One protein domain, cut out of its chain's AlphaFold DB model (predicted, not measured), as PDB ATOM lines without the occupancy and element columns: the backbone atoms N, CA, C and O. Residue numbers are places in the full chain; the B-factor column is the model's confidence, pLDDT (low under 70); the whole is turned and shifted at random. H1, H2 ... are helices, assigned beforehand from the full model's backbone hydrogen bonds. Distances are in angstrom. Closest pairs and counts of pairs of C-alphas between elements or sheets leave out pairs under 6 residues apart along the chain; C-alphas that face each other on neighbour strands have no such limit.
ATOM      1  N   LYS A  53      46.330 -17.615  44.264       92.75
ATOM      2  CA  LYS A  53      46.252 -16.661  45.384       92.75
ATOM      3  C   LYS A  53      45.391 -15.444  45.057       92.75
ATOM      4  O   LYS A  53      44.679 -14.934  45.918       92.75
ATOM      5  N   GLY A  54      45.464 -14.949  43.829       92.00
ATOM      6  CA  GLY A  54      44.676 -13.830  43.337       92.00
ATOM      7  C   GLY A  54      43.211 -14.213  43.169       92.00
ATOM      8  O   GLY A  54      42.333 -13.421  43.510       92.00
ATOM      9  N   VAL A  55      42.949 -15.437  42.705       93.31
ATOM     10  CA  VAL A  55      41.597 -16.012  42.648       93.31
ATOM     11  C   VAL A  55      41.020 -16.190  44.056       93.31
ATOM     12  O   VAL A  55      39.884 -15.779  44.291       93.31
ATOM     13  N   ASP A  56      41.801 -16.702  45.006       93.94
ATOM     14  CA  ASP A  56      41.399 -16.852  46.408       93.94
ATOM     15  C   ASP A  56      41.115 -15.494  47.056       93.94
ATOM     16  O   ASP A  56      40.052 -15.296  47.644       93.94
ATOM     17  N   ARG A  57      41.994 -14.503  46.856       94.81
ATOM     18  CA  ARG A  57      41.761 -13.136  47.346       94.81
ATOM     19  C   ARG A  57      40.481 -12.540  46.766       94.81
ATOM     20  O   ARG A  57      39.727 -11.891  47.486       94.81
ATOM     21  N   LEU A  58      40.226 -12.739  45.472       94.38
ATOM     22  CA  LEU A  58      38.987 -12.283  44.843       94.38
ATOM     23  C   LEU A  58      37.765 -12.971  45.467       94.38
ATOM     24  O   LEU A  58      36.774 -12.300  45.745       94.38
ATOM     25  N   ARG A  59      37.843 -14.281  45.730       94.06
ATOM     26  CA  ARG A  59      36.788 -15.043  46.413       94.06
ATOM     27  C   ARG A  59      36.491 -14.467  47.796       94.06
ATOM     28  O   ARG A  59      35.326 -14.213  48.105       94.06
ATOM     29  N   ASP A  60      37.525 -14.207  48.588       94.56
ATOM     30  CA  ASP A  60      37.388 -13.663  49.940       94.56
ATOM     31  C   ASP A  60      36.780 -12.256  49.928       94.56
ATOM     32  O   ASP A  60      35.857 -11.972  50.693       94.56
ATOM     33  N   LEU A  61      37.216 -11.396  49.001       94.88
ATOM     34  CA  LEU A  61      36.658 -10.053  48.827       94.88
ATOM     35  C   LEU A  61      35.175 -10.079  48.444       94.88
ATOM     36  O   LEU A  61      34.394  -9.273  48.952       94.88
ATOM     37  N   LEU A  62      34.769 -11.001  47.567       92.94
ATOM     38  CA  LEU A  62      33.370 -11.136  47.158       92.94
ATOM     39  C   LEU A  62      32.500 -11.678  48.299       92.94
ATOM     40  O   LEU A  62      31.447 -11.103  48.586       92.94
ATOM     41  N   ARG A  63      32.952 -12.727  48.996       91.69
ATOM     42  CA  ARG A  63      32.233 -13.314  50.142       91.69
ATOM     43  C   ARG A  63      32.124 -12.346  51.314       91.69
ATOM     44  O   ARG A  63      31.058 -12.228  51.917       91.69
ATOM     45  N   GLY A  64      33.202 -11.621  51.599       92.69
ATOM     46  CA  GLY A  64      33.267 -10.614  52.655       92.69
ATOM     47  C   GLY A  64      32.552  -9.305  52.322       92.69
ATOM     48  O   GLY A  64      32.542  -8.407  53.158       92.69
ATOM     49  N   LYS A  65      31.967  -9.164  51.119       92.38
ATOM     50  CA  LYS A  65      31.401  -7.898  50.615       92.38
ATOM     51  C   LYS A  65      32.401  -6.732  50.701       92.38
ATOM     52  O   LYS A  65      32.019  -5.581  50.891       92.38
ATOM     53  N   GLY A  66      33.688  -7.031  50.516       94.69
ATOM     54  CA  GLY A  66      34.785  -6.061  50.552       94.69
ATOM     55  C   GLY A  66      34.839  -5.145  49.328       94.69
ATOM     56  O   GLY A  66      35.668  -4.241  49.286       94.69
ATOM     57  N   ILE A  67      33.970  -5.357  48.335       94.75
ATOM     58  CA  ILE A  67      33.851  -4.526  47.135       94.75
ATOM     59  C   ILE A  67      32.460  -3.888  47.117       94.75
ATOM     60  O   ILE A  67      31.452  -4.588  47.013       94.75
ATOM     61  N   GLY A  68      32.393  -2.560  47.192       92.31
ATOM     62  CA  GLY A  68      31.123  -1.845  47.280       92.31
ATOM     63  C   GLY A  68      31.291  -0.350  47.530       92.31
ATOM     64  O   GLY A  68      32.388   0.189  47.488       92.31
ATOM     65  N   ARG A  69      30.174   0.349  47.756       91.44
ATOM     66  CA  ARG A  69      30.157   1.816  47.939       91.44
ATOM     67  C   ARG A  69      30.149   2.242  49.411       91.44
ATOM     68  O   ARG A  69      30.093   3.437  49.687       91.44
ATOM     69  N   THR A  70      30.130   1.289  50.340       89.62
ATOM     70  CA  THR A  70      30.092   1.561  51.780       89.62
ATOM     71  C   THR A  70      31.498   1.831  52.320       89.62
ATOM     72  O   THR A  70      32.451   1.257  51.794       89.62
ATOM     73  N   PRO A  71      31.646   2.654  53.377       88.50
ATOM     74  CA  PRO A  71      32.949   2.946  53.987       88.50
ATOM     75  C   PRO A  71      33.720   1.708  54.467       88.50
ATOM     76  O   PRO A  71      34.941   1.750  54.557       88.50
ATOM     77  N   ASP A  72      33.008   0.614  54.745       90.50
ATOM     78  CA  ASP A  72      33.570  -0.634  55.272       90.50
ATOM     79  C   ASP A  72      34.144  -1.554  54.172       90.50
ATOM     80  O   ASP A  72      34.709  -2.606  54.471       90.50
ATOM     81  N   CYS A  73      33.987  -1.191  52.892       94.31
ATOM     82  CA  CYS A  73      34.553  -1.942  51.772       94.31
ATOM     83  C   CYS A  73      36.034  -1.590  51.568       94.31
ATOM     84  O   CYS A  73      36.394  -0.418  51.495       94.31
ATOM     85  N   GLU A  74      36.881  -2.603  51.368       95.44
ATOM     86  CA  GLU A  74      38.293  -2.422  50.995       95.44
ATOM     87  C   GLU A  74      38.434  -1.746  49.621       95.44
ATOM     88  O   GLU A  74      39.335  -0.934  49.408       95.44
ATOM     89  N   PHE A  75      37.520  -2.044  48.688       96.44
ATOM     90  CA  PHE A  75      37.532  -1.497  47.333       96.44
ATOM     91  C   PHE A  75      36.199  -0.846  46.953       96.44
ATOM     92  O   PHE A  75      35.127  -1.417  47.135       96.44
ATOM     93  N   GLY A  76      36.282   0.324  46.311       95.88
ATOM     94  CA  GLY A  76      35.124   1.063  45.789       95.88
ATOM     95  C   GLY A  76      34.505   0.487  44.506       95.88
ATOM     96  O   GLY A  76      33.469   0.967  44.043       95.88
ATOM     97  N   GLY A  77      35.151  -0.506  43.890       92.75
ATOM     98  CA  GLY A  77      34.736  -1.092  42.619       92.75
ATOM     99  C   GLY A  77      35.761  -2.079  42.061       92.75
ATOM    100  O   GLY A  77      36.779  -2.357  42.691       92.75
ATOM    101  N   LEU A  78      35.480  -2.597  40.863       93.81
ATOM    102  CA  LEU A  78      36.292  -3.599  40.172       93.81
ATOM    103  C   LEU A  78      36.522  -3.179  38.715       93.81
ATOM    104  O   LEU A  78      35.600  -2.697  38.058       93.81
ATOM    105  N   ILE A  79      37.741  -3.373  38.204       95.31
ATOM    106  CA  ILE A  79      38.118  -3.067  36.817       95.31
ATOM    107  C   ILE A  79      38.649  -4.339  36.155       95.31
ATOM    108  O   ILE A  79      39.543  -4.994  36.687       95.31
ATOM    109  N   PHE A  80      38.139  -4.654  34.963       95.38
ATOM    110  CA  PHE A  80      38.625  -5.756  34.133       95.38
ATOM    111  C   PHE A  80      39.492  -5.221  32.996       95.38
ATOM    112  O   PHE A  80      39.031  -4.443  32.167       95.38
ATOM    113  N   THR A  81      40.748  -5.657  32.939       94.75
ATOM    114  CA  THR A  81      41.734  -5.189  31.946       94.75
ATOM    115  C   THR A  81      41.927  -6.158  30.781       94.75
ATOM    116  O   THR A  81      42.639  -5.854  29.829       94.75
ATOM    117  N   SER A  82      41.318  -7.344  30.846       92.38
ATOM    118  CA  SER A  82      41.391  -8.360  29.796       92.38
ATOM    119  C   SER A  82      40.225  -9.342  29.893       92.38
ATOM    120  O   SER A  82      39.611  -9.493  30.951       92.38
ATOM    121  N   GLN A  83      39.978 -10.082  28.813       88.62
ATOM    122  CA  GLN A  83      39.025 -11.194  28.817       88.62
ATOM    123  C   GLN A  83      39.372 -12.246  29.884       88.62
ATOM    124  O   GLN A  83      38.485 -12.744  30.568       88.62
ATOM    125  N   ARG A  84      40.662 -12.547  30.087       89.88
ATOM    126  CA  ARG A  84      41.096 -13.540  31.084       89.88
ATOM    127  C   ARG A  84      40.732 -13.137  32.512       89.88
ATOM    128  O   ARG A  84      40.378 -13.998  33.309       89.88
ATOM    129  N   ALA A  85      40.753 -11.841  32.823       92.50
ATOM    130  CA  ALA A  85      40.297 -11.342  34.120       92.50
ATOM    131  C   ALA A  85      38.785 -11.569  34.319       92.50
ATOM    132  O   ALA A  85      38.354 -11.940  35.410       92.50
ATOM    133  N   VAL A  86      37.987 -11.405  33.258       94.25
ATOM    134  CA  VAL A  86      36.544 -11.700  33.281       94.25
ATOM    135  C   VAL A  86      36.296 -13.197  33.485       94.25
ATOM    136  O   VAL A  86      35.451 -13.579  34.292       94.25
ATOM    137  N   GLU A  87      37.055 -14.052  32.799       92.62
ATOM    138  CA  GLU A  87      36.964 -15.511  32.947       92.62
ATOM    139  C   GLU A  87      37.298 -15.971  34.372       92.62
ATOM    140  O   GLU A  87      36.573 -16.804  34.920       92.62
ATOM    141  N   ALA A  88      38.337 -15.396  34.991       91.62
ATOM    142  CA  ALA A  88      38.717 -15.679  36.377       91.62
ATOM    143  C   ALA A  88      37.609 -15.294  37.367       91.62
ATOM    144  O   ALA A  88      37.247 -16.082  38.237       91.62
ATOM    145  N   PHE A  89      37.009 -14.114  37.202       94.38
ATOM    146  CA  PHE A  89      35.880 -13.693  38.030       94.38
ATOM    147  C   PHE A  89      34.671 -14.622  37.873       94.38
ATOM    148  O   PHE A  89      34.092 -15.069  38.861       94.38
ATOM    149  N   ALA A  90      34.310 -14.963  36.635       93.88
ATOM    150  CA  ALA A  90      33.181 -15.850  36.373       93.88
ATOM    151  C   ALA A  90      33.409 -17.264  36.934       93.88
ATOM    152  O   ALA A  90      32.453 -17.929  37.330       93.88
ATOM    153  N   HIS A  91      34.660 -17.727  36.971       91.81
ATOM    154  CA  HIS A  91      35.039 -18.975  37.625       91.81
ATOM    155  C   HIS A  91      34.751 -18.929  39.132       91.81
ATOM    156  O   HIS A  91      33.995 -19.778  39.598       91.81
ATOM    157  N   VAL A  92      35.215 -17.895  39.846       92.62
ATOM    158  CA  VAL A  92      34.958 -17.714  41.292       92.62
ATOM    159  C   VAL A  92      33.464 -17.680  41.612       92.62
ATOM    160  O   VAL A  92      33.017 -18.341  42.546       92.62
ATOM    161  N   VAL A  93      32.674 -16.937  40.829       91.62
ATOM    162  CA  VAL A  93      31.222 -16.831  41.056       91.62
ATOM    163  C   VAL A  93      30.527 -18.179  40.857       91.62
ATOM    164  O   VAL A  93      29.689 -18.559  41.669       91.62
ATOM    165  N   ARG A  94      30.878 -18.934  39.807       90.94
ATOM    166  CA  ARG A  94      30.270 -20.253  39.551       90.94
ATOM    167  C   ARG A  94      30.644 -21.295  40.600       90.94
ATOM    168  O   ARG A  94      29.790 -22.095  40.963       90.94
ATOM    169  N   GLU A  95      31.895 -21.296  41.063       84.75
ATOM    170  CA  GLU A  95      32.320 -22.163  42.168       84.75
ATOM    171  C   GLU A  95      31.497 -21.898  43.431       84.75
ATOM    172  O   GLU A  95      31.071 -22.835  44.102       84.75
ATOM    173  N   ASP A  96      31.240 -20.624  43.735       77.25
ATOM    174  CA  ASP A  96      30.469 -20.235  44.913       77.25
ATOM    175  C   ASP A  96      28.996 -20.659  44.820       77.25
ATOM    176  O   ASP A  96      28.438 -21.149  45.799       77.25
ATOM    177  N   GLU A  97      28.373 -20.528  43.646       76.00
ATOM    178  CA  GLU A  97      26.996 -20.987  43.421       76.00
ATOM    179  C   GLU A  97      26.866 -22.511  43.541       76.00
ATOM    180  O   GLU A  97      25.902 -23.002  44.125       76.00
ATOM    181  N   ALA A  98      27.859 -23.267  43.062       71.69
ATOM    182  CA  ALA A  98      27.887 -24.721  43.211       71.69
ATOM    183  C   ALA A  98      28.086 -25.175  44.670       71.69
ATOM    184  O   ALA A  98      27.631 -26.252  45.032       71.69
ATOM    185  N   ALA A  99      28.741 -24.365  45.511       69.31
ATOM    186  CA  ALA A  99      28.975 -24.674  46.925       69.31
ATOM    187  C   ALA A  99      27.777 -24.357  47.847       69.31
ATOM    188  O   ALA A  99      27.806 -24.722  49.022       69.31
ATOM    189  N   LYS A 100      26.751 -23.651  47.349       60.03
ATOM    190  CA  LYS A 100      25.526 -23.309  48.099       60.03
ATOM    191  C   LYS A 100      24.377 -24.310  47.910       60.03
ATOM    192  O   LYS A 100      23.375 -24.177  48.614       60.03
ATOM    193  N   GLY A 101      24.490 -25.238  46.957       50.03
ATOM    194  CA  GLY A 101      23.524 -26.316  46.699       50.03
ATOM    195  C   GLY A 101      23.914 -27.613  47.388       50.03
ATOM    196  O   GLY A 101      22.981 -28.355  47.765       50.03
TER     197      GLY A 101
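AT A GLANCE: This is residues 53 to 101 of the 101 residues of the protein "Uroporphyrinogen-iii synthase" of Trichoderma arundinaceum (UniProt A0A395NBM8). A short helix, H1, packs at a steep angle on residues 88 to 93 of a longer helix, H2, and a wide loop, residues 64 to 82, swings away from H2 before folding back to its first residue. The printed part has 49 residues with two named helices, H1 then H2, and no named strand; the class is all helix. It is only just compact, close to loose, with a radius of gyration of the C-alphas of 11.4 A and spans of 30 by 29 by 18 A.

HOW THE PARTS SIT: H1, residues 53 to 63, touches H2, residues 83 to 98, which meets it with residues 88 to 93 alone. Their closest C-alphas, those of Arg 59 and Val 92, are 6.1 A apart. They run the same way at a steep tilt of 54 degrees. In both helices every O i to N i+4 pair is within hydrogen-bond range.

IN THESE COORDINATES: H1 begins at C-alpha 53 (46.252, -16.661, 45.384) and is 15.2 A long from first to last C-alpha. H2 is 22.7 A long and ends at C-alpha 98 (27.887, -24.721, 43.211).

THE WHOLE: The C-alphas farthest apart, those of Pro 71 and Gly 101, are 31.6 A apart. The link from H1 to H2 is long, with 19 residues. The printed part has no cut. Residues 99 to 101 have pLDDT under 70.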